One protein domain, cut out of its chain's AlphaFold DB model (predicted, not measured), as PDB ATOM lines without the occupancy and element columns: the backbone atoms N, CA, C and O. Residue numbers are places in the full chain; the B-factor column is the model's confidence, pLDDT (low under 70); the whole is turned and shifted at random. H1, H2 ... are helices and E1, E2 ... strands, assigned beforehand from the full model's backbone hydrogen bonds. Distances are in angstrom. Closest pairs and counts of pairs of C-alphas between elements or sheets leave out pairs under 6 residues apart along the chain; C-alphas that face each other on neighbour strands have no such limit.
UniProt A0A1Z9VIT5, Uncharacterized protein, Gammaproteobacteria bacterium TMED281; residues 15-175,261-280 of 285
ATOM      1  N   PHE A  15     153.624 151.059 179.029       87.44
ATOM      2  CA  PHE A  15     154.595 152.106 179.340       87.44
ATOM      3  C   PHE A  15     155.803 151.457 179.994       87.44
ATOM      4  O   PHE A  15     155.680 150.851 181.060       87.44
ATOM      5  N   HIS A  16     156.950 151.561 179.333       88.94
ATOM      6  CA  HIS A  16     158.191 150.936 179.760       88.94
ATOM      7  C   HIS A  16     159.195 152.003 180.192       88.94
ATOM      8  O   HIS A  16     159.343 153.019 179.514       88.94
ATOM      9  N   VAL A  17     159.885 151.762 181.302       88.94
ATOM     10  CA  VAL A  17     160.967 152.619 181.798       88.94
ATOM     11  C   VAL A  17     162.171 151.764 182.172       88.94
ATOM     12  O   VAL A  17     162.025 150.597 182.547       88.94
ATOM     13  N   ASN A  18     163.356 152.356 182.079       90.06
ATOM     14  CA  ASN A  18     164.579 151.729 182.558       90.06
ATOM     15  C   ASN A  18     164.689 151.935 184.071       90.06
ATOM     16  O   ASN A  18     164.568 153.057 184.560       90.06
ATOM     17  N   VAL A  19     164.931 150.850 184.794       91.00
ATOM     18  CA  VAL A  19     165.160 150.822 186.242       91.00
ATOM     19  C   VAL A  19     166.508 150.174 186.533       91.00
ATOM     20  O   VAL A  19     167.069 149.480 185.685       91.00
ATOM     21  N   ARG A  20     167.039 150.397 187.731       91.31
ATOM     22  CA  ARG A  20     168.281 149.776 188.197       91.31
ATOM     23  C   ARG A  20     168.009 148.812 189.333       91.31
ATOM     24  O   ARG A  20     166.948 148.843 189.952       91.31
ATOM     25  N   TYR A  21     168.957 147.923 189.577       92.31
ATOM     26  CA  TYR A  21     168.871 146.994 190.692       92.31
ATOM     27  C   TYR A  21     169.286 147.689 191.990       92.31
ATOM     28  O   TYR A  21     170.196 148.518 192.000       92.31
ATOM     29  N   ASP A  22     168.590 147.393 193.084       91.06
ATOM     30  CA  ASP A  22     168.939 147.920 194.404       91.06
ATOM     31  C   ASP A  22     169.987 147.024 195.082       91.06
ATOM     32  O   ASP A  22     169.668 146.192 195.937       91.06
ATOM     33  N   ASP A  23     171.247 147.183 194.671       89.00
ATOM     34  CA  ASP A  23     172.373 146.395 195.185       89.00
ATOM     35  C   ASP A  23     172.526 146.521 196.705       89.00
ATOM     36  O   ASP A  23     172.778 145.528 197.388       89.00
ATOM     37  N   GLU A  24     172.344 147.717 197.267       88.31
ATOM     38  CA  GLU A  24     172.523 147.948 198.702       88.31
ATOM     39  C   GLU A  24     171.438 147.248 199.526       88.31
ATOM     40  O   GLU A  24     171.734 146.540 200.496       88.31
ATOM     41  N   THR A  25     170.166 147.420 199.157       90.31
ATOM     42  CA  THR A  25     169.056 146.790 199.879       90.31
ATOM     43  C   THR A  25     169.152 145.274 199.805       90.31
ATOM     44  O   THR A  25     169.037 144.606 200.834       90.31
ATOM     45  N   VAL A  26     169.457 144.722 198.631       91.12
ATOM     46  CA  VAL A  26     169.624 143.276 198.466       91.12
ATOM     47  C   VAL A  26     170.874 142.779 199.192       91.12
ATOM     48  O   VAL A  26     170.822 141.735 199.839       91.12
ATOM     49  N   SER A  27     171.989 143.511 199.168       89.94
ATOM     50  CA  SER A  27     173.184 143.142 199.936       89.94
ATOM     51  C   SER A  27     172.881 143.073 201.431       89.94
ATOM     52  O   SER A  27     173.260 142.105 202.089       89.94
ATOM     53  N   ARG A  28     172.134 144.045 201.972       90.56
ATOM     54  CA  ARG A  28     171.684 144.015 203.373       90.56
ATOM     55  C   ARG A  28     170.803 142.806 203.658       90.56
ATOM     56  O   ARG A  28     170.990 142.160 204.684       90.56
ATOM     57  N   MET A  29     169.901 142.460 202.743       91.44
ATOM     58  CA  MET A  29     169.072 141.261 202.868       91.44
ATOM     59  C   MET A  29     169.900 139.968 202.851       91.44
ATOM     60  O   MET A  29     169.660 139.054 203.639       91.44
ATOM     61  N   ARG A  30     170.932 139.899 202.003       90.69
ATOM     62  CA  ARG A  30     171.875 138.769 201.937       90.69
ATOM     63  C   ARG A  30     172.689 138.614 203.221       90.69
ATOM     64  O   ARG A  30     173.085 137.503 203.562       90.69
ATOM     65  N   THR A  31     172.952 139.693 203.952       90.38
ATOM     66  CA  THR A  31     173.747 139.644 205.190       90.38
ATOM     67  C   THR A  31     172.920 139.718 206.473       90.38
ATOM     68  O   THR A  31     173.490 139.552 207.550       90.38
ATOM     69  N   SER A  32     171.608 139.956 206.387       87.44
ATOM     70  CA  SER A  32     170.733 140.127 207.553       87.44
ATOM     71  C   SER A  32     170.738 138.882 208.444       87.44
ATOM     72  O   SER A  32     170.568 137.753 207.980       87.44
ATOM     73  N   GLN A  33     170.936 139.112 209.743       86.00
ATOM     74  CA  GLN A  33     170.835 138.096 210.799       86.00
ATOM     75  C   GLN A  33     169.537 138.225 211.611       86.00
ATOM     76  O   GLN A  33     169.229 137.378 212.442       86.00
ATOM     77  N   ASP A  34     168.779 139.287 211.364       88.38
ATOM     78  CA  ASP A  34     167.578 139.706 212.078       88.38
ATOM     79  C   ASP A  34     166.300 139.489 211.246       88.38
ATOM     80  O   ASP A  34     165.266 140.126 211.484       88.38
ATOM     81  N   ALA A  35     166.370 138.580 210.271       87.31
ATOM     82  CA  ALA A  35     165.241 138.142 209.465       87.31
ATOM     83  C   ALA A  35     164.473 136.993 210.144       87.31
ATOM     84  O   ALA A  35     165.072 136.054 210.670       87.31
ATOM     85  N   ASP A  36     163.139 137.042 210.107       89.75
ATOM     86  CA  ASP A  36     162.299 135.920 210.545       89.75
ATOM     87  C   ASP A  36     162.458 134.705 209.626       89.75
ATOM     88  O   ASP A  36     162.709 134.844 208.430       89.75
ATOM     89  N   VAL A  37     162.208 133.504 210.156       85.62
ATOM     90  CA  VAL A  37     162.285 132.245 209.398       85.62
ATOM     91  C   VAL A  37     161.395 132.264 208.147       85.62
ATOM     92  O   VAL A  37     161.786 131.731 207.110       85.62
ATOM     93  N   LYS A  38     160.224 132.919 208.193       86.56
ATOM     94  CA  LYS A  38     159.285 132.995 207.050       86.56
ATOM     95  C   LYS A  38     159.815 133.807 205.871       86.56
ATOM     96  O   LYS A  38     159.407 133.587 204.733       86.56
ATOM     97  N   VAL A  39     160.708 134.748 206.152       89.31
ATOM     98  CA  VAL A  39     161.428 135.558 205.165       89.31
ATOM     99  C   VAL A  39     162.924 135.307 205.307       89.31
ATOM    100  O   VAL A  39     163.724 136.213 205.128       89.31
ATOM    101  N   GLY A  40     163.308 134.080 205.666       86.31
ATOM    102  CA  GLY A  40     164.685 133.751 205.994       86.31
ATOM    103  C   GLY A  40     165.634 133.997 204.824       86.31
ATOM    104  O   GLY A  40     165.254 133.918 203.647       86.31
ATOM    105  N   ARG A  41     166.894 134.285 205.161       88.62
ATOM    106  CA  ARG A  41     167.979 134.322 204.182       88.62
ATOM    107  C   ARG A  41     168.124 132.953 203.531       88.62
ATOM    108  O   ARG A  41     168.135 131.931 204.216       88.62
ATOM    109  N   VAL A  42     168.338 132.960 202.224       89.12
ATOM    110  CA  VAL A  42     168.601 131.752 201.449       89.12
ATOM    111  C   VAL A  42     169.986 131.865 200.804       89.12
ATOM    112  O   VAL A  42     170.316 132.935 200.301       89.12
ATOM    113  N   PRO A  43     170.824 130.813 200.841       85.44
ATOM    114  CA  PRO A  43     172.179 130.862 200.282       85.44
ATOM    115  C   PRO A  43     172.217 130.863 198.749       85.44
ATOM    116  O   PRO A  43     173.241 131.198 198.169       85.44
ATOM    117  N   ASN A  44     171.131 130.462 198.092       89.62
ATOM    118  CA  ASN A  44     171.034 130.457 196.641       89.62
ATOM    119  C   ASN A  44     170.927 131.888 196.094       89.62
ATOM    120  O   ASN A  44     169.973 132.604 196.399       89.62
ATOM    121  N   ASP A  45     171.877 132.283 195.250       88.19
ATOM    122  CA  ASP A  45     171.929 133.627 194.670       88.19
ATOM    123  C   ASP A  45     170.738 133.930 193.752       88.19
ATOM    124  O   ASP A  45     170.269 135.067 193.724       88.19
ATOM    125  N   GLU A  46     170.189 132.910 193.083       88.81
ATOM    126  CA  GLU A  46     169.077 133.055 192.133       88.81
ATOM    127  C   GLU A  46     167.791 133.584 192.800       88.81
ATOM    128  O   GLU A  46     166.905 134.155 192.161       88.81
ATOM    129  N   VAL A  47     167.686 133.433 194.124       91.44
ATOM    130  CA  VAL A  47     166.587 133.962 194.946       91.44
ATOM    131  C   VAL A  47     166.544 135.487 194.935       91.44
ATOM    132  O   VAL A  47     165.496 136.079 195.197       91.44
ATOM    133  N   TYR A  48     167.665 136.130 194.637       92.62
ATOM    134  CA  TYR A  48     167.795 137.579 194.622       92.62
ATOM    135  C   TYR A  48     167.755 138.168 193.207       92.62
ATOM    136  O   TYR A  48     167.577 139.377 193.072       92.62
ATOM    137  N   ASP A  49     167.868 137.341 192.166       92.06
ATOM    138  CA  ASP A  49     167.713 137.769 190.773       92.06
ATOM    139  C   ASP A  49     166.323 138.355 190.536       92.06
ATOM    140  O   ASP A  49     165.343 137.890 191.116       92.06
ATOM    141  N   VAL A  50     166.196 139.319 189.632       92.38
ATOM    142  CA  VAL A  50     164.885 139.762 189.144       92.38
ATOM    143  C   VAL A  50     164.465 138.825 188.028       92.38
ATOM    144  O   VAL A  50     165.156 138.742 187.018       92.38
ATOM    145  N   LYS A  51     163.328 138.146 188.173       89.94
ATOM    146  CA  LYS A  51     162.781 137.282 187.117       89.94
ATOM    147  C   LYS A  51     161.671 138.009 186.357       89.94
ATOM    148  O   LYS A  51     161.032 138.922 186.881       89.94
ATOM    149  N   GLU A  52     161.448 137.616 185.106       86.88
ATOM    150  CA  GLU A  52     160.369 138.178 184.286       86.88
ATOM    151  C   GLU A  52     159.009 138.037 184.985       86.88
ATOM    152  O   GLU A  52     158.725 137.027 185.630       86.88
ATOM    153  N   MET A  53     158.141 139.033 184.801       86.06
ATOM    154  CA  MET A  53     156.780 139.099 185.347       86.06
ATOM    155  C   MET A  53     156.687 139.240 186.875       86.06
ATOM    156  O   MET A  53     155.586 139.184 187.425       86.06
ATOM    157  N   GLU A  54     157.802 139.474 187.569       90.69
ATOM    158  CA  GLU A  54     157.788 139.791 188.996       90.69
ATOM    159  C   GLU A  54     157.387 141.248 189.263       90.69
ATOM    160  O   GLU A  54     157.681 142.158 188.484       90.69
ATOM    161  N   LEU A  55     156.724 141.473 190.400       93.19
ATOM    162  CA  LEU A  55     156.420 142.812 190.900       93.19
ATOM    163  C   LEU A  55     157.705 143.477 191.399       93.19
ATOM    164  O   LEU A  55     158.371 142.961 192.295       93.19
ATOM    165  N   LEU A  56     158.010 144.643 190.837       93.75
ATOM    166  CA  LEU A  56     159.142 145.476 191.212       93.75
ATOM    167  C   LEU A  56     158.727 146.492 192.259       93.75
ATOM    168  O   LEU A  56     157.741 147.224 192.090       93.75
ATOM    169  N   VAL A  57     159.533 146.572 193.309       93.81
ATOM    170  CA  VAL A  57     159.363 147.558 194.365       93.81
ATOM    171  C   VAL A  57     160.649 148.332 194.602       93.81
ATOM    172  O   VAL A  57     161.740 147.801 194.411       93.81
ATOM    173  N   ALA A  58     160.506 149.571 195.058       91.88
ATOM    174  CA  ALA A  58     161.596 150.411 195.534       91.88
ATOM    175  C   ALA A  58     161.394 150.736 197.014       91.88
ATOM    176  O   ALA A  58     160.261 150.866 197.491       91.88
ATOM    177  N   HIS A  59     162.484 150.903 197.755       90.69
ATOM    178  CA  HIS A  59     162.409 151.305 199.155       90.69
ATOM    179  C   HIS A  59     162.021 152.793 199.274       90.69
ATOM    180  O   HIS A  59     162.637 153.654 198.652       90.69
ATOM    181  N   LYS A  60     161.032 153.143 200.110       87.38
ATOM    182  CA  LYS A  60     160.533 154.531 200.264       87.38
ATOM    183  C   LYS A  60     161.601 155.512 200.734       87.38
ATOM    184  O   LYS A  60     161.538 156.693 200.411       87.38
ATOM    185  N   LYS A  61     162.545 155.029 201.542       79.38
ATOM    186  CA  LYS A  61     163.648 155.821 202.105       79.38
ATOM    187  C   LYS A  61     164.944 155.691 201.293       79.38
ATOM    188  O   LYS A  61     166.018 155.659 201.887       79.38
ATOM    189  N   SER A  62     164.881 155.563 199.968       64.25
ATOM    190  CA  SER A  62     166.089 155.505 199.134       64.25
ATOM    191  C   SER A  62     166.673 156.912 198.916       64.25
ATOM    192  O   SER A  62     166.535 157.503 197.852       64.25
ATOM    193  N   ALA A  63     167.323 157.471 199.938       55.44
ATOM    194  CA  ALA A  63     168.114 158.704 199.804       55.44
ATOM    195  C   ALA A  63     169.536 158.442 199.254       55.44
ATOM    196  O   ALA A  63     170.347 159.358 199.185       55.44
ATOM    197  N   MET A  64     169.854 157.183 198.933       58.00
ATOM    198  CA  MET A  64     171.230 156.707 198.741       58.00
ATOM    199  C   MET A  64     171.734 156.840 197.296       58.00
ATOM    200  O   MET A  64     172.939 156.944 197.084       58.00
ATOM    201  N   TYR A  65     170.839 156.851 196.303       67.75
ATOM    202  CA  TYR A  65     171.212 156.819 194.886       67.75
ATOM    203  C   TYR A  65     171.004 158.190 194.228       67.75
ATOM    204  O   TYR A  65     169.905 158.743 194.259       67.75
ATOM    205  N   TYR A  66     172.069 158.739 193.635       69.31
ATOM    206  CA  TYR A  66     172.094 160.069 192.999       69.31
ATOM    207  C   TYR A  66     172.084 160.011 191.462       69.31
ATOM    208  O   TYR A  66     172.327 161.017 190.800       69.31
ATOM    209  N   ASP A  67     171.828 158.844 190.876       78.75
ATOM    210  CA  ASP A  67     171.992 158.594 189.440       78.75
ATOM    211  C   ASP A  67     170.735 158.882 188.597       78.75
ATOM    212  O   ASP A  67     170.751 158.714 187.379       78.75
ATOM    213  N   GLY A  68     169.648 159.328 189.235       79.81
ATOM    214  CA  GLY A  68     168.381 159.658 188.581       79.81
ATOM    215  C   GLY A  68     167.527 158.447 188.191       79.81
ATOM    216  O   GLY A  68     166.417 158.642 187.687       79.81
ATOM    217  N   TYR A  69     167.988 157.219 188.446       85.88
ATOM    218  CA  TYR A  69     167.236 155.998 188.174       85.88
ATOM    219  C   TYR A  69     166.470 155.520 189.409       85.88
ATOM    220  O   TYR A  69     166.842 155.749 190.558       85.88
ATOM    221  N   THR A  70     165.364 154.815 189.175       88.31
ATOM    222  CA  THR A  70     164.661 154.107 190.248       88.31
ATOM    223  C   THR A  70     165.342 152.766 190.499       88.31
ATOM    224  O   THR A  70     165.440 151.946 189.583       88.31
ATOM    225  N   HIS A  71     165.781 152.540 191.737       90.62
ATOM    226  CA  HIS A  71     166.365 151.273 192.170       90.62
ATOM    227  C   HIS A  71     165.286 150.337 192.705       90.62
ATOM    228  O   HIS A  71     164.517 150.697 193.598       90.62
ATOM    229  N   CYS A  72     165.234 149.138 192.137       92.12
ATOM    230  CA  CYS A  72     164.182 148.168 192.364       92.12
ATOM    231  C   CYS A  72     164.748 146.810 192.778       92.12
ATOM    232  O   CYS A  72     165.834 146.403 192.364       92.12
ATOM    233  N   PHE A  73     163.945 146.063 193.524       94.00
ATOM    234  CA  PHE A  73     164.172 144.657 193.840       94.00
ATOM    235  C   PHE A  73     162.832 143.906 193.862       94.00
ATOM    236  O   PHE A  73     161.761 144.518 193.847       94.00
ATOM    237  N   THR A  74     162.878 142.571 193.868       94.00
ATOM    238  CA  THR A  74     161.670 141.716 193.859       94.00
ATOM    239  C   THR A  74     161.624 140.686 194.986       94.00
ATOM    240  O   THR A  74     160.557 140.148 195.286       94.00
ATOM    241  N   SER A  75     162.770 140.397 195.606       93.56
ATOM    242  CA  SER A  75     162.901 139.389 196.660       93.56
ATOM    243  C   SER A  75     162.661 139.980 198.044       93.56
ATOM    244  O   SER A  75     163.033 141.117 198.322       93.56
ATOM    245  N   VAL A  76     162.051 139.185 198.920       93.44
ATOM    246  CA  VAL A  76     161.803 139.535 200.330       93.44
ATOM    247  C   VAL A  76     162.668 138.684 201.274       93.44
ATOM    248  O   VAL A  76     162.692 138.904 202.481       93.44
ATOM    249  N   ASN A  77     163.404 137.702 200.748       93.19
ATOM    250  CA  ASN A  77     164.278 136.848 201.547       93.19
ATOM    251  C   ASN A  77     165.366 137.670 202.247       93.19
ATOM    252  O   ASN A  77     166.105 138.397 201.600       93.19
ATOM    253  N   GLY A  78     165.506 137.509 203.558       92.06
ATOM    254  CA  GLY A  78     166.438 138.255 204.396       92.06
ATOM    255  C   GLY A  78     165.975 139.667 204.765       92.06
ATOM    256  O   GLY A  78     166.814 140.493 205.106       92.06
ATOM    257  N   TYR A  79     164.678 139.990 204.679       93.06
ATOM    258  CA  TYR A  79     164.210 141.345 204.990       93.06
ATOM    259  C   TYR A  79     164.538 141.742 206.450       93.06
ATOM    260  O   TYR A  79     164.100 141.049 207.378       93.06
ATOM    261  N   PRO A  80     165.266 142.854 206.682       89.88
ATOM    262  CA  PRO A  80     165.820 143.176 207.995       89.88
ATOM    263  C   PRO A  80     164.763 143.569 209.038       89.88
ATOM    264  O   PRO A  80     163.668 144.069 208.743       89.88
ATOM    265  N   ALA A  81     165.128 143.383 210.303       87.56
ATOM    266  CA  ALA A  81     164.360 143.678 211.506       87.56
ATOM    267  C   ALA A  81     162.956 143.045 211.521       87.56
ATOM    268  O   ALA A  81     161.974 143.677 211.930       87.56
ATOM    269  N   THR A  82     162.848 141.809 211.036       88.06
ATOM    270  CA  THR A  82     161.596 141.035 211.009       88.06
ATOM    271  C   THR A  82     161.570 139.902 212.037       88.06
ATOM    272  O   THR A  82     160.507 139.333 212.260       88.06
ATOM    273  N   ALA A  83     162.692 139.605 212.701       87.19
ATOM    274  CA  ALA A  83     162.823 138.509 213.658       87.19
ATOM    275  C   ALA A  83     161.731 138.487 214.745       87.19
ATOM    276  O   ALA A  83     161.398 139.518 215.337       87.19
ATOM    277  N   ASN A  84     161.231 137.282 215.046       85.50
ATOM    278  CA  ASN A  84     160.263 136.985 216.111       85.50
ATOM    279  C   ASN A  84     158.919 137.725 215.985       85.50
ATOM    280  O   ASN A  84     158.243 137.972 216.984       85.50
ATOM    281  N   GLN A  85     158.512 138.081 214.765       86.50
ATOM    282  CA  GLN A  85     157.252 138.779 214.511       86.50
ATOM    283  C   GLN A  85     156.190 137.858 213.898       86.50
ATOM    284  O   GLN A  85     156.461 136.838 213.255       86.50
ATOM    285  N   SER A  86     154.922 138.231 214.086       88.69
ATOM    286  CA  SER A  86     153.815 137.548 213.414       88.69
ATOM    287  C   SER A  86     153.886 137.770 211.895       88.69
ATOM    288  O   SER A  86     154.413 138.780 211.430       88.69
ATOM    289  N   ALA A  87     153.332 136.846 211.101       87.69
ATOM    290  CA  ALA A  87     153.361 136.965 209.638       87.69
ATOM    291  C   ALA A  87     152.659 138.244 209.140       87.69
ATOM    292  O   ALA A  87     153.122 138.879 208.196       87.69
ATOM    293  N   GLU A  88     151.574 138.656 209.798       89.06
ATOM    294  CA  GLU A  88     150.846 139.883 209.460       89.06
ATOM    295  C   GLU A  88     151.651 141.140 209.800       89.06
ATOM    296  O   GLU A  88     151.675 142.088 209.016       89.06
ATOM    297  N   THR A  89     152.353 141.140 210.937       90.44
ATOM    298  CA  THR A  89     153.237 142.245 211.336       90.44
ATOM    299  C   THR A  89     154.379 142.415 210.335       90.44
ATOM    300  O   THR A  89     154.615 143.530 209.876       90.44
ATOM    301  N   ILE A  90     155.019 141.311 209.932       91.75
ATOM    302  CA  ILE A  90     156.092 141.306 208.927       91.75
ATOM    303  C   ILE A  90     155.568 141.837 207.589       91.75
ATOM    304  O   ILE A  90     156.155 142.752 207.012       91.75
ATOM    305  N   LYS A  91     154.426 141.311 207.121       91.94
ATOM    306  CA  LYS A  91     153.774 141.747 205.878       91.94
ATOM    307  C   LYS A  91     153.494 143.250 205.889       91.94
ATOM    308  O   LYS A  91     153.859 143.937 204.941       91.94
ATOM    309  N   ASN A  92     152.878 143.769 206.950       90.38
ATOM    310  CA  ASN A  92     152.556 145.192 207.048       90.38
ATOM    311  C   ASN A  92     153.813 146.063 207.096       90.38
ATOM    312  O   ASN A  92     153.875 147.048 206.366       90.38
ATOM    313  N   LYS A  93     154.828 145.660 207.870       91.75
ATOM    314  CA  LYS A  93     156.101 146.380 207.961       91.75
ATOM    315  C   LYS A  93     156.760 146.536 206.589       91.75
ATOM    316  O   LYS A  93     157.094 147.648 206.193       91.75
ATOM    317  N   ILE A  94     156.899 145.436 205.848       93.25
ATOM    318  CA  ILE A  94     157.527 145.453 204.522       93.25
ATOM    319  C   ILE A  94     156.714 146.329 203.563       93.25
ATOM    320  O   ILE A  94     157.272 147.199 202.900       93.25
ATOM    321  N   LEU A  95     155.387 146.152 203.518       92.25
ATOM    322  CA  LEU A  95     154.506 146.925 202.633       92.25
ATOM    323  C   LEU A  95     154.464 148.427 202.966       92.25
ATOM    324  O   LEU A  95     154.140 149.235 202.094       92.25
ATOM    325  N   ASP A  96     154.781 148.820 204.200       90.69
ATOM    326  CA  ASP A  96     154.888 150.229 204.592       90.69
ATOM    327  C   ASP A  96     156.202 150.873 204.147       90.69
ATOM    328  O   ASP A  96     156.218 152.070 203.839       90.69
ATOM    329  N   GLU A  97     157.277 150.090 204.066       91.38
ATOM    330  CA  GLU A  97     158.621 150.539 203.697       91.38
ATOM    331  C   GLU A  97     158.872 150.554 202.185       91.38
ATOM    332  O   GLU A  97     159.771 151.264 201.734       91.38
ATOM    333  N   VAL A  98     158.063 149.847 201.390       91.81
ATOM    334  CA  VAL A  98     158.245 149.740 199.932       91.81
ATOM    335  C   VAL A  98     157.167 150.471 199.125       91.81
ATOM    336  O   VAL A  98     156.047 150.704 199.581       91.81
ATOM    337  N   ARG A  99     157.503 150.845 197.890       90.31
ATOM    338  CA  ARG A  99     156.592 151.375 196.866       90.31
ATOM    339  C   ARG A  99     156.605 150.460 195.659       90.31
ATOM    340  O   ARG A  99     157.670 150.061 195.206       90.31
ATOM    341  N   PHE A 100     155.428 150.184 195.116       92.38
ATOM    342  CA  PHE A 100     155.311 149.527 193.823       92.38
ATOM    343  C   PHE A 100     155.804 150.455 192.706       92.38
ATOM    344  O   PHE A 100     155.392 151.614 192.654       92.38
ATOM    345  N   ILE A 101     156.651 149.930 191.819       91.62
ATOM    346  CA  ILE A 101     157.174 150.654 190.654       91.62
ATOM    347  C   ILE A 101     156.559 150.122 189.363       91.62
ATOM    348  O   ILE A 101     156.071 150.896 188.544       91.62
ATOM    349  N   GLY A 102     156.552 148.804 189.174       91.94
ATOM    350  CA  GLY A 102     156.082 148.195 187.936       91.94
ATOM    351  C   GLY A 102     156.262 146.684 187.924       91.94
ATOM    352  O   GLY A 102     156.479 146.058 188.957       91.94
ATOM    353  N   VAL A 103     156.184 146.095 186.737       92.38
ATOM    354  CA  VAL A 103     156.412 144.662 186.515       92.38
ATOM    355  C   VAL A 103     157.675 144.469 185.685       92.38
ATOM    356  O   VAL A 103     157.873 145.172 184.693       92.38
ATOM    357  N   ALA A 104     158.532 143.528 186.076       91.62
ATOM    358  CA  ALA A 104     159.759 143.223 185.351       91.62
ATOM    359  C   ALA A 104     159.449 142.644 183.964       91.62
ATOM    360  O   ALA A 104     158.800 141.605 183.843       91.62
ATOM    361  N   VAL A 105     159.920 143.315 182.913       88.62
ATOM    362  CA  VAL A 105     159.782 142.840 181.525       88.62
ATOM    363  C   VAL A 105     160.948 141.935 181.148       88.62
ATOM    364  O   VAL A 105     160.770 140.988 180.389       88.62
ATOM    365  N   THR A 106     162.131 142.237 181.676       87.06
ATOM    366  CA  THR A 106     163.378 141.515 181.422       87.06
ATOM    367  C   THR A 106     163.924 140.948 182.723       87.06
ATOM    368  O   THR A 106     163.869 141.613 183.758       87.06
ATOM    369  N   GLU A 107     164.484 139.744 182.655       88.75
ATOM    370  CA  GLU A 107     165.272 139.169 183.744       88.75
ATOM    371  C   GLU A 107     166.545 139.997 183.982       88.75
ATOM    372  O   GLU A 107     167.149 140.513 183.037       88.75
ATOM    373  N   TYR A 108     166.951 140.125 185.243       90.44
ATOM    374  CA  TYR A 108     168.208 140.755 185.626       90.44
ATOM    375  C   TYR A 108     168.912 139.918 186.691       90.44
ATOM    376  O   TYR A 108     168.382 139.697 187.783       90.44
ATOM    377  N   GLN A 109     170.123 139.477 186.357       90.31
ATOM    378  CA  GLN A 109     171.012 138.774 187.267       90.31
ATOM    379  C   GLN A 109     172.074 139.761 187.774       90.31
ATOM    380  O   GLN A 109     172.904 140.214 186.975       90.31
ATOM    381  N   PRO A 110     172.080 140.103 189.075       84.44
ATOM    382  CA  PRO A 110     173.058 141.020 189.632       84.44
ATOM    383  C   PRO A 110     174.460 140.436 189.482       84.44
ATOM    384  O   PRO A 110     174.778 139.355 189.978       84.44
ATOM    385  N   SER A 111     175.322 141.168 188.785       83.38
ATOM    386  CA  SER A 111     176.736 140.837 188.674       83.38
ATOM    387  C   SER A 111     177.558 142.118 188.645       83.38
ATOM    388  O   SER A 111     177.101 143.143 188.142       83.38
ATOM    389  N   LYS A 112     178.809 142.046 189.113       75.00
ATOM    390  CA  LYS A 112     179.730 143.196 189.093       75.00
ATOM    391  C   LYS A 112     179.936 143.779 187.689       75.00
ATOM    392  O   LYS A 112     180.241 144.956 187.574       75.00
ATOM    393  N   ALA A 113     179.773 142.970 186.642       70.56
ATOM    394  CA  ALA A 113     179.930 143.404 185.257       70.56
ATOM    395  C   ALA A 113     178.706 144.160 184.709       70.56
ATOM    396  O   ALA A 113     178.840 144.904 183.745       70.56
ATOM    397  N   TYR A 114     177.528 143.975 185.316       68.62
ATOM    398  CA  TYR A 114     176.252 144.506 184.824       68.62
ATOM    399  C   TYR A 114     175.573 145.458 185.815       68.62
ATOM    400  O   TYR A 114     174.450 145.870 185.564       68.62
ATOM    401  N   ALA A 115     176.243 145.851 186.903       70.31
ATOM    402  CA  ALA A 115     175.668 146.710 187.943       70.31
ATOM    403  C   ALA A 115     175.154 148.062 187.403       70.31
ATOM    404  O   ALA A 115     174.144 148.585 187.867       70.31
ATOM    405  N   GLU A 116     175.807 148.612 186.375       71.75
ATOM    406  CA  GLU A 116     175.359 149.844 185.707       71.75
ATOM    407  C   GLU A 116     174.287 149.599 184.633       71.75
ATOM    408  O   GLU A 116     173.583 150.531 184.217       71.75
ATOM    409  N   GLN A 117     174.164 148.350 184.174       77.25
ATOM    410  CA  GLN A 117     173.205 147.936 183.167       77.25
ATOM    411  C   GLN A 117     171.849 147.751 183.845       77.25
ATOM    412  O   GLN A 117     171.560 146.734 184.464       77.25
ATOM    413  N   GLY A 118     171.001 148.770 183.733       85.75
ATOM    414  CA  GLY A 118     169.614 148.673 184.173       85.75
ATOM    415  C   GLY A 118     168.821 147.608 183.406       85.75
ATOM    416  O   GLY A 118     169.282 147.008 182.434       85.75
ATOM    417  N   PHE A 119     167.578 147.416 183.823       90.56
ATOM    418  CA  PHE A 119     166.618 146.513 183.201       90.56
ATOM    419  C   PHE A 119     165.275 147.222 182.996       90.56
ATOM    420  O   PHE A 119     165.080 148.354 183.438       90.56
ATOM    421  N   VAL A 120     164.350 146.591 182.273       90.44
ATOM    422  CA  VAL A 120     163.110 147.253 181.845       90.44
ATOM    423  C   VAL A 120     161.940 146.867 182.744       90.44
ATOM    424  O   VAL A 120     161.632 145.686 182.925       90.44
ATOM    425  N   ALA A 121     161.236 147.882 183.243       91.38
ATOM    426  CA  ALA A 121     159.990 147.743 183.984       91.38
ATOM    427  C   ALA A 121     158.806 148.260 183.160       91.38
ATOM    428  O   ALA A 121     158.883 149.317 182.535       91.38
ATOM    429  N   GLN A 122     157.685 147.541 183.182       91.38
ATOM    430  CA  GLN A 122     156.400 148.040 182.703       91.38
ATOM    431  C   GLN A 122     155.660 148.708 183.864       91.38
ATOM    432  O   GLN A 122     155.272 148.041 184.821       91.38
ATOM    433  N   VAL A 123     155.460 150.021 183.777       90.44
ATOM    434  CA  VAL A 123     154.835 150.847 184.830       90.44
ATOM    435  C   VAL A 123     153.360 151.139 184.557       90.44
ATOM    436  O   VAL A 123     152.629 151.574 185.441       90.44
ATOM    437  N   GLY A 124     152.907 150.906 183.327       90.19
ATOM    438  CA  GLY A 124     151.537 151.170 182.906       90.19
ATOM    439  C   GLY A 124     151.103 150.289 181.739       90.19
ATOM    440  O   GLY A 124     151.927 149.670 181.060       90.19
ATOM    441  N   GLY A 125     149.795 150.259 181.496       89.56
ATOM    442  CA  GLY A 125     149.178 149.427 180.464       89.56
ATOM    443  C   GLY A 125     148.707 148.079 181.002       89.56
ATOM    444  O   GLY A 125     148.622 147.875 182.213       89.56
ATOM    445  N   VAL A 126     148.357 147.170 180.098       89.94
ATOM    446  CA  VAL A 126     147.860 145.838 180.463       89.94
ATOM    447  C   VAL A 126     149.036 144.884 180.639       89.94
ATOM    448  O   VAL A 126     149.966 144.877 179.833       89.94
ATOM    449  N   VAL A 127     149.012 144.103 181.717       89.19
ATOM    450  CA  VAL A 127     150.006 143.066 182.000       89.19
ATOM    451  C   VAL A 127     149.312 141.808 182.510       89.19
ATOM    452  O   VAL A 127     148.374 141.874 183.305       89.19
ATOM    453  N   THR A 128     149.764 140.642 182.057       88.00
ATOM    454  CA  THR A 128     149.261 139.354 182.545       88.00
ATOM    455  C   THR A 128     150.075 138.902 183.750       88.00
ATOM    456  O   THR A 128     151.235 138.548 183.606       88.00
ATOM    457  N   MET A 129     149.480 138.845 184.932       85.50
ATOM    458  CA  MET A 129     150.156 138.390 186.149       85.50
ATOM    459  C   MET A 129     149.586 137.067 186.635       85.50
ATOM    460  O   MET A 129     148.460 136.699 186.307       85.50
ATOM    461  N   LEU A 130     150.360 136.342 187.433       87.62
ATOM    462  CA  LEU A 130     149.859 135.175 188.142       87.62
ATOM    463  C   LEU A 130     149.173 135.625 189.437       87.62
ATOM    464  O   LEU A 130     149.744 136.405 190.199       87.62
ATOM    465  N   ASN A 131     147.963 135.131 189.708       88.88
ATOM    466  CA  ASN A 131     147.342 135.311 191.016       88.88
ATOM    467  C   ASN A 131     148.013 134.374 192.026       88.88
ATOM    468  O   ASN A 131     147.604 133.227 192.200       88.88
ATOM    469  N   GLU A 132     149.074 134.862 192.662       84.69
ATOM    470  CA  GLU A 132     149.790 134.145 193.725       84.69
ATOM    471  C   GLU A 132     149.155 134.354 195.110       84.69
ATOM    472  O   GLU A 132     149.567 133.720 196.078       84.69
ATOM    473  N   GLY A 133     148.153 135.235 195.213       84.81
ATOM    474  CA  GLY A 133     147.367 135.435 196.423       84.81
ATOM    475  C   GLY A 133     146.388 134.287 196.693       84.81
ATOM    476  O   GLY A 133     146.238 133.351 195.905       84.81
ATOM    477  N   ARG A 134     145.695 134.354 197.834       84.81
ATOM    478  CA  ARG A 134     144.702 133.336 198.243       84.81
ATOM    479  C   ARG A 134     143.280 133.653 197.828       84.81
ATOM    480  O   ARG A 134     142.444 132.752 197.780       84.81
ATOM    481  N   ASP A 135     143.020 134.915 197.534       88.75
ATOM    482  CA  ASP A 135     141.695 135.373 197.169       88.75
ATOM    483  C   ASP A 135     141.453 135.208 195.671       88.75
ATOM    484  O   ASP A 135     142.353 135.338 194.836       88.75
ATOM    485  N   ASN A 136     140.195 134.946 195.326       92.12
ATOM    486  CA  ASN A 136     139.747 135.033 193.945       92.12
ATOM    487  C   ASN A 136     139.662 136.507 193.546       92.12
ATOM    488  O   ASN A 136     139.043 137.302 194.254       92.12
ATOM    489  N   ILE A 137     140.225 136.839 192.391       94.06
ATOM    490  CA  ILE A 137     140.156 138.174 191.802       94.06
ATOM    491  C   ILE A 137     139.026 138.170 190.778       94.06
ATOM    492  O   ILE A 137     138.984 137.297 189.907       94.06
ATOM    493  N   LYS A 138     138.099 139.125 190.880       93.81
ATOM    494  CA  LYS A 138     136.996 139.290 189.926       93.81
ATOM    495  C   LYS A 138     137.258 140.447 188.953       93.81
ATOM    496  O   LYS A 138     137.989 141.381 189.289       93.81
ATOM    497  N   PRO A 139     136.621 140.436 187.766       93.75
ATOM    498  CA  PRO A 139     136.719 141.543 186.823       93.75
ATOM    499  C   PRO A 139     136.269 142.867 187.453       93.75
ATOM    500  O   PRO A 139     135.252 142.923 188.142       93.75
ATOM    501  N   GLY A 140     137.020 143.937 187.205       90.19
ATOM    502  CA  GLY A 140     136.745 145.285 187.707       90.19
ATOM    503  C   GLY A 140     137.233 145.561 189.132       90.19
ATOM    504  O   GLY A 140     137.305 146.733 189.520       90.19
ATOM    505  N   GLU A 141     137.616 144.533 189.897       92.19
ATOM    506  CA  GLU A 141     138.162 144.712 191.243       92.19
ATOM    507  C   GLU A 141     139.543 145.382 191.196       92.19
ATOM    508  O   GLU A 141     140.351 145.176 190.284       92.19
ATOM    509  N   LYS A 142     139.821 146.213 192.205       92.75
ATOM    510  CA  LYS A 142     141.155 146.778 192.412       92.75
ATOM    511  C   LYS A 142     142.078 145.691 192.951       92.75
ATOM    512  O   LYS A 142     141.684 144.893 193.799       92.75
ATOM    513  N   VAL A 143     143.321 145.709 192.498       93.06
ATOM    514  CA  VAL A 143     144.369 144.780 192.924       93.06
ATOM    515  C   VAL A 143     145.462 145.574 193.626       93.06
ATOM    516  O   VAL A 143     145.801 146.680 193.196       93.06
ATOM    517  N   GLN A 144     146.003 145.031 194.711       92.44
ATOM    518  CA  GLN A 144     147.057 145.651 195.508       92.44
ATOM    519  C   GLN A 144     148.289 144.756 195.638       92.44
ATOM    520  O   GLN A 144     148.202 143.532 195.532       92.44
ATOM    521  N   LEU A 145     149.425 145.398 195.900       93.31
ATOM    522  CA  LEU A 145     150.680 144.766 196.276       93.31
ATOM    523  C   LEU A 145     150.532 144.082 197.638       93.31
ATOM    524  O   LEU A 145     150.020 144.675 198.592       93.31
ATOM    525  N   SER A 146     151.004 142.845 197.729       92.81
ATOM    526  CA  SER A 146     150.885 142.017 198.920       92.81
ATOM    527  C   SER A 146     152.042 141.021 199.047       92.81
ATOM    528  O   SER A 146     152.956 140.987 198.223       92.81
ATOM    529  N   LEU A 147     152.009 140.226 200.116       91.25
ATOM    530  CA  LEU A 147     152.937 139.132 200.398       91.25
ATOM    531  C   LEU A 147     152.156 137.920 200.916       91.25
ATOM    532  O   LEU A 147     151.256 138.075 201.751       91.25
ATOM    533  N   ASP A 148     152.538 136.725 200.460       88.31
ATOM    534  CA  ASP A 148     152.067 135.451 201.011       88.31
ATOM    535  C   ASP A 148     153.200 134.769 201.794       88.31
ATOM    536  O   ASP A 148     154.151 134.234 201.223       88.31
ATOM    537  N   LEU A 149     153.103 134.832 203.126       87.00
ATOM    538  CA  LEU A 149     154.123 134.351 204.072       87.00
ATOM    539  C   LEU A 149     153.722 133.054 204.788       87.00
ATOM    540  O   LEU A 149     154.260 132.734 205.846       87.00
ATOM    541  N   ASP A 150     152.736 132.328 204.269       78.88
ATOM    542  CA  ASP A 150     152.286 131.076 204.879       78.88
ATOM    543  C   ASP A 150     153.071 129.882 204.356       78.88
ATOM    544  O   ASP A 150     153.457 129.793 203.189       78.88
ATOM    545  N   ASN A 151     153.261 128.924 205.251       68.44
ATOM    546  CA  ASN A 151     153.966 127.681 204.997       68.44
ATOM    547  C   ASN A 151     153.248 126.831 203.934       68.44
ATOM    548  O   ASN A 151     153.879 126.005 203.280       68.44
ATOM    549  N   LYS A 152     151.936 127.037 203.741       65.25
ATOM    550  CA  LYS A 152     151.120 126.361 202.717       65.25
ATOM    551  C   LYS A 152     150.991 127.142 201.405       65.25
ATOM    552  O   LYS A 152     150.102 126.827 200.610       65.25
ATOM    553  N   ARG A 153     151.838 128.153 201.166       68.06
ATOM    554  CA  ARG A 153     151.815 128.925 199.915       68.06
ATOM    555  C   ARG A 153     151.840 127.989 198.707       68.06
ATOM    556  O   ARG A 153     152.629 127.039 198.648       68.06
ATOM    557  N   LYS A 154     150.976 128.247 197.723       64.00
ATOM    558  CA  LYS A 154     151.007 127.494 196.468       64.00
ATOM    559  C   LYS A 154     152.276 127.889 195.726       64.00
ATOM    560  O   LYS A 154     152.348 128.965 195.146       64.00
ATOM    561  N   VAL A 155     153.280 127.014 195.754       62.50
ATOM    562  CA  VAL A 155     154.513 127.215 194.994       62.50
ATOM    563  C   VAL A 155     154.140 127.322 193.521       62.50
ATOM    564  O   VAL A 155     153.614 126.379 192.923       62.50
ATOM    565  N   THR A 156     154.366 128.497 192.949       60.09
ATOM    566  CA  THR A 156     154.020 128.769 191.561       60.09
ATOM    567  C   THR A 156     154.815 127.863 190.641       60.09
ATOM    568  O   THR A 156     156.001 127.619 190.848       60.09
ATOM    569  N   ARG A 157     154.154 127.366 189.597       61.47
ATOM    570  CA  ARG A 157     154.767 126.496 188.585       61.47
ATOM    571  C   ARG A 157     155.545 127.266 187.513       61.47
ATOM    572  O   ARG A 157     155.931 126.659 186.512       61.47
ATOM    573  N   ASP A 158     155.751 128.571 187.682       66.06
ATOM    574  CA  ASP A 158     156.506 129.358 186.714       66.06
ATOM    575  C   ASP A 158     157.955 128.864 186.656       66.06
ATOM    576  O   ASP A 158     158.677 128.789 187.651       66.06
ATOM    577  N   LYS A 159     158.345 128.425 185.457       65.94
ATOM    578  CA  LYS A 159     159.669 127.862 185.190       65.94
ATOM    579  C   LYS A 159     160.722 128.960 185.359       65.94
ATOM    580  O   LYS A 159     160.576 130.014 184.751       65.94
ATOM    581  N   GLY A 160     161.791 128.670 186.099       74.12
ATOM    582  CA  GLY A 160     162.932 129.580 186.280       74.12
ATOM    583  C   GLY A 160     162.863 130.476 187.518       74.12
ATOM    584  O   GLY A 160     163.712 131.341 187.670       74.12
ATOM    585  N   ILE A 161     161.875 130.285 188.401       83.25
ATOM    586  CA  ILE A 161     161.823 130.973 189.697       83.25
ATOM    587  C   ILE A 161     162.109 129.952 190.809       83.25
ATOM    588  O   ILE A 161     161.389 128.950 190.908       83.25
ATOM    589  N   PRO A 162     163.134 130.171 191.656       86.56
ATOM    590  CA  PRO A 162     163.417 129.290 192.785       86.56
ATOM    591  C   PRO A 162     162.224 129.181 193.742       86.56
ATOM    592  O   PRO A 162     161.621 130.181 194.124       86.56
ATOM    593  N   ARG A 163     161.893 127.963 194.190       83.44
ATOM    594  CA  ARG A 163     160.724 127.704 195.067       83.44
ATOM    595  C   ARG A 163     160.821 128.363 196.444       83.44
ATOM    596  O   ARG A 163     159.816 128.626 197.105       83.44
ATOM    597  N   GLU A 164     162.048 128.563 196.889       87.50
ATOM    598  CA  GLU A 164     162.415 129.186 198.157       87.50
ATOM    599  C   GLU A 164     162.311 130.719 198.112       87.50
ATOM    600  O   GLU A 164     162.171 131.351 199.163       87.50
ATOM    601  N   LYS A 165     162.256 131.315 196.910       89.88
ATOM    602  CA  LYS A 165     162.108 132.758 196.735       89.88
ATOM    603  C   LYS A 165     160.746 133.239 197.232       89.88
ATOM    604  O   LYS A 165     159.695 132.785 196.781       89.88
ATOM    605  N   VAL A 166     160.772 134.170 198.179       90.25
ATOM    606  CA  VAL A 166     159.609 134.896 198.688       90.25
ATOM    607  C   VAL A 166     159.469 136.156 197.839       90.25
ATOM    608  O   VAL A 166     160.356 137.010 197.838       90.25
ATOM    609  N   ARG A 167     158.365 136.259 197.099       89.44
ATOM    610  CA  ARG A 167     158.095 137.357 196.163       89.44
ATOM    611  C   ARG A 167     156.906 138.175 196.628       89.44
ATOM    612  O   ARG A 167     156.033 137.682 197.344       89.44
ATOM    613  N   PHE A 168     156.857 139.409 196.153       93.44
ATOM    614  CA  PHE A 168     155.634 140.189 196.172       93.44
ATOM    615  C   PHE A 168     154.572 139.521 195.300       93.44
ATOM    616  O   PHE A 168     154.853 139.082 194.185       93.44
ATOM    617  N   CYS A 169     153.345 139.478 195.805       91.62
ATOM    618  CA  CYS A 169     152.196 138.935 195.104       91.62
ATOM    619  C   CYS A 169     151.112 139.992 194.923       91.62
ATOM    620  O   CYS A 169     151.118 141.059 195.543       91.62
ATOM    621  N   ILE A 170     150.164 139.672 194.052       92.06
ATOM    622  CA  ILE A 170     148.933 140.431 193.905       92.06
ATOM    623  C   ILE A 170     147.851 139.862 194.819       92.06
ATOM    624  O   ILE A 170     147.717 138.649 194.972       92.06
ATOM    625  N   GLU A 171     147.057 140.746 195.405       91.50
ATOM    626  CA  GLU A 171     145.884 140.389 196.197       91.50
ATOM    627  C   GLU A 171     144.745 141.354 195.869       91.50
ATOM    628  O   GLU A 171     144.972 142.482 195.418       91.50
ATOM    629  N   ARG A 172     143.505 140.927 196.099       91.69
ATOM    630  CA  ARG A 172     142.356 141.821 195.981       91.69
ATOM    631  C   ARG A 172     142.516 142.984 196.964       91.69
ATOM    632  O   ARG A 172     142.775 142.784 198.150       91.69
ATOM    633  N   ALA A 173     142.374 144.210 196.470       88.38
ATOM    634  CA  ALA A 173     142.372 145.379 197.332       88.38
ATOM    635  C   ALA A 173     141.107 145.383 198.192       88.38
ATOM    636  O   ALA A 173     140.028 145.002 197.734       88.38
ATOM    637  N   LYS A 174     141.238 145.828 199.439       82.50
ATOM    638  CA  LYS A 174     140.085 145.971 200.330       82.50
ATOM    639  C   LYS A 174     139.151 147.056 199.791       82.50
ATOM    640  O   LYS A 174     139.612 148.061 199.246       82.50
ATOM    641  N   ASP A 175     137.849 146.855 199.972       78.75
ATOM    642  CA  ASP A 175     136.844 147.858 199.620       78.75
ATOM    643  C   ASP A 175     137.107 149.176 200.351       78.75
ATOM    644  O   ASP A 175     137.699 149.192 201.436       78.75
ATOM    645  N   VAL A 261     147.615 149.943 196.041       91.31
ATOM    646  CA  VAL A 261     146.801 149.564 194.870       91.31
ATOM    647  C   VAL A 261     147.612 149.731 193.583       91.31
ATOM    648  O   VAL A 261     148.028 150.838 193.249       91.31
ATOM    649  N   ILE A 262     147.808 148.658 192.823       92.00
ATOM    650  CA  ILE A 262     148.654 148.666 191.616       92.00
ATOM    651  C   ILE A 262     147.846 148.801 190.318       92.00
ATOM    652  O   ILE A 262     148.367 149.253 189.299       92.00
ATOM    653  N   GLY A 263     146.565 148.430 190.337       92.69
ATOM    654  CA  GLY A 263     145.749 148.417 189.129       92.69
ATOM    655  C   GLY A 263     144.345 147.862 189.327       92.69
ATOM    656  O   GLY A 263     143.865 147.704 190.453       92.69
ATOM    657  N   LYS A 264     143.685 147.565 188.206       93.62
ATOM    658  CA  LYS A 264     142.381 146.890 188.166       93.62
ATOM    659  C   LYS A 264     142.468 145.596 187.373       93.62
ATOM    660  O   LYS A 264     143.095 145.567 186.318       93.62
ATOM    661  N   ALA A 265     141.805 144.557 187.861       94.00
ATOM    662  CA  ALA A 265     141.681 143.302 187.142       94.00
ATOM    663  C   ALA A 265     140.711 143.444 185.962       94.00
ATOM    664  O   ALA A 265     139.622 144.001 186.103       94.00
ATOM    665  N   LEU A 266     141.100 142.920 184.803       92.81
ATOM    666  CA  LEU A 266     140.274 142.871 183.593       92.81
ATOM    667  C   LEU A 266     139.555 141.525 183.433       92.81
ATOM    668  O   LEU A 266     138.614 141.416 182.651       92.81
ATOM    669  N   GLY A 267     139.960 140.513 184.202       91.25
ATOM    670  CA  GLY A 267     139.410 139.164 184.147       91.25
ATOM    671  C   GLY A 267     139.215 138.542 185.525       91.25
ATOM    672  O   GLY A 267     139.567 139.119 186.553       91.25
ATOM    673  N   TYR A 268     138.627 137.348 185.527       93.75
ATOM    674  CA  TYR A 268     138.491 136.516 186.716       93.75
ATOM    675  C   TYR A 268     139.699 135.587 186.851       93.75
ATOM    676  O   TYR A 268     140.095 134.966 185.866       93.75
ATOM    677  N   ALA A 269     140.241 135.436 188.059       92.38
ATOM    678  CA  ALA A 269     141.306 134.476 188.326       92.38
ATOM    679  C   ALA A 269     141.249 133.916 189.745       92.38
ATOM    680  O   ALA A 269     141.195 134.658 190.731       92.38
ATOM    681  N   ARG A 270     141.337 132.589 189.854       92.12
ATOM    682  CA  ARG A 270     141.535 131.897 191.134       92.12
ATOM    683  C   ARG A 270     143.019 131.889 191.515       92.12
ATOM    684  O   ARG A 270     143.867 132.119 190.653       92.12
ATOM    685  N   PRO A 271     143.359 131.564 192.773       89.00
ATOM    686  CA  PRO A 271     144.739 131.324 193.184       89.00
ATOM    687  C   PRO A 271     145.451 130.294 192.298       89.00
ATOM    688  O   PRO A 271     145.102 129.105 192.310       89.00
ATOM    689  N   GLY A 272     146.479 130.751 191.584       84.94
ATOM    690  CA  GLY A 272     147.265 129.996 190.606       84.94
ATOM    691  C   GLY A 272     146.859 130.202 189.142       84.94
ATOM    692  O   GLY A 272     147.564 129.708 188.264       84.94
ATOM    693  N   ASP A 273     145.773 130.929 188.867       88.31
ATOM    694  CA  ASP A 273     145.364 131.303 187.510       88.31
ATOM    695  C   ASP A 273     146.020 132.634 187.099       88.31
ATOM    696  O   ASP A 273     146.413 133.456 187.934       88.31
ATOM    697  N   ARG A 274     146.149 132.857 185.790       88.56
ATOM    698  CA  ARG A 274     146.651 134.121 185.238       88.56
ATOM    699  C   ARG A 274     145.520 135.139 185.134       88.56
ATOM    700  O   ARG A 274     144.402 134.781 184.778       88.56
ATOM    701  N   VAL A 275     145.828 136.401 185.408       91.00
ATOM    702  CA  VAL A 275     144.897 137.528 185.346       91.00
ATOM    703  C   VAL A 275     145.513 138.684 184.579       91.00
ATOM    704  O   VAL A 275     146.685 139.008 184.750       91.00
ATOM    705  N   GLU A 276     144.716 139.325 183.736       91.81
ATOM    706  CA  GLU A 276     145.093 140.585 183.108       91.81
ATOM    707  C   GLU A 276     144.806 141.741 184.063       91.81
ATOM    708  O   GLU A 276     143.701 141.870 184.595       91.81
ATOM    709  N   ILE A 277     145.810 142.581 184.284       91.88
ATOM    710  CA  ILE A 277     145.723 143.753 185.145       91.88
ATOM    711  C   ILE A 277     146.029 144.979 184.305       91.88
ATOM    712  O   ILE A 277     147.075 145.065 183.665       91.88
ATOM    713  N   LEU A 278     145.128 145.954 184.349       92.75
ATOM    714  CA  LEU A 278     145.413 147.303 183.894       92.75
ATOM    715  C   LEU A 278     146.189 148.026 184.995       92.75
ATOM    716  O   LEU A 278     145.604 148.444 186.002       92.75
ATOM    717  N   LEU A 279     147.503 148.144 184.808       91.50
ATOM    718  CA  LEU A 279     148.381 148.890 185.699       91.50
ATOM    719  C   LEU A 279     148.036 150.373 185.637       91.50
ATOM    720  O   LEU A 279     147.901 150.956 184.557       91.50
ATOM    721  N   GLN A 280     147.919 150.985 186.811       84.81
ATOM    722  CA  GLN A 280     147.793 152.429 186.914       84.81
ATOM    723  C   GLN A 280     149.194 153.040 186.874       84.81
ATOM    724  O   GLN A 280     149.988 152.731 187.764       84.81
TER     725      GLN A 280
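Overview. This is residues 15 to 175 and 261 to 280 of the 285 residues of an uncharacterized protein of Gammaproteobacteria bacterium TMED281 (UniProt A0A1Z9VIT5). One strongly twisted sheet of eight strands folds round at the bend of E4 into a small, loosely formed barrel, where the edge strands E2 and E6 come back near each other at Leu 55 and Phe 168. H2 packs on one side of it, next to E5 and E2, while H1 sits off to the side, just past E1, and long stretches with no named element, among them residues 32 to 54 and 60 to 86, fill out the rest. The printed part has 181 residues with two named helices and eight named strands, H1 following E1 along the chain and H2 following E2, with E3 to E8 after them; the sheet is branched at E4, which has the three neighbours E1, E3 and E8, and its neighbour pairs are antiparallel. The class is mixed, helices and strands, with under half of the residues in named elements. The whole is compact, with a radius of gyration of the C-alphas of 15.5 A, and rounded, spanning 42 by 38 by 30 A.

Along the chain. Start with the longest strand, E4, residues 119 to 130, 20.8 A from (166.618, 146.513, 183.201) to C-alpha 130; it bends by 108 degrees at residue 125. E1, residues 15 to 21, begins at C-alpha 15, (154.595, 152.106, 179.340), and runs 18.9 A. Look next for E2 at residues 55 to 59, E3 at 98 to 104, 16.0 A, E5 at 142 to 147, 16.2 A, E6 at 168 to 172 and E7 at 261 to 265. E8, residues 274 to 279, ends at (148.381, 148.890, 185.699). The helices are H1, residues 23 to 31, and H2, residues 87 to 97, 15.7 A.

Arrangement. E4 has E1 on one side, beside residues 119 to 124, and E3 and E8 on the other side. Find N 17 and O 121, 2.9 A apart, between E1 and E4. E3 and E4 form a hairpin, with N 103 and O 122 at 2.9 A. E2 pairs with E3 through N 56 and O 102, 2.8 A. On E8, N 277 and O 127 of E4 are 2.8 A apart, and the hairpin E7 and E8 has N 278 and O 264 at 2.9 A. E5 has E7 on one side, N 143 and O 263 at 2.9 A, and E6 on the other side, in a hairpin with N 144 and O 171 at 2.8 A. The closest C-alphas of E2 and E6, Leu 55 and Phe 168, are 5.9 A apart. H2 is on the sheet, at a height over the sheet of 8.5 A; its closest C-alpha to E5 is Lys 91, 6.1 A from Leu 147. H1 is not on the sheet and is apart from H2. In H1 and H2 every O i to N i+4 pair is within hydrogen-bond range.

Size, cuts and confidence. The C-alphas of Ala 113 and Asp 175, the two farthest apart, are 45.6 A apart. Residues 176 to 260 are cut out; C-alphas 175 and 261 lie 11.2 A apart across the cut. The links H1 to E2, E2 to H2, E3 to E4, E4 to E5 and E5 to E6 are long. The mean pLDDT of the printed part is 87.0; look for values under 70 at residues 62 to 66, 114 and 151 to 159.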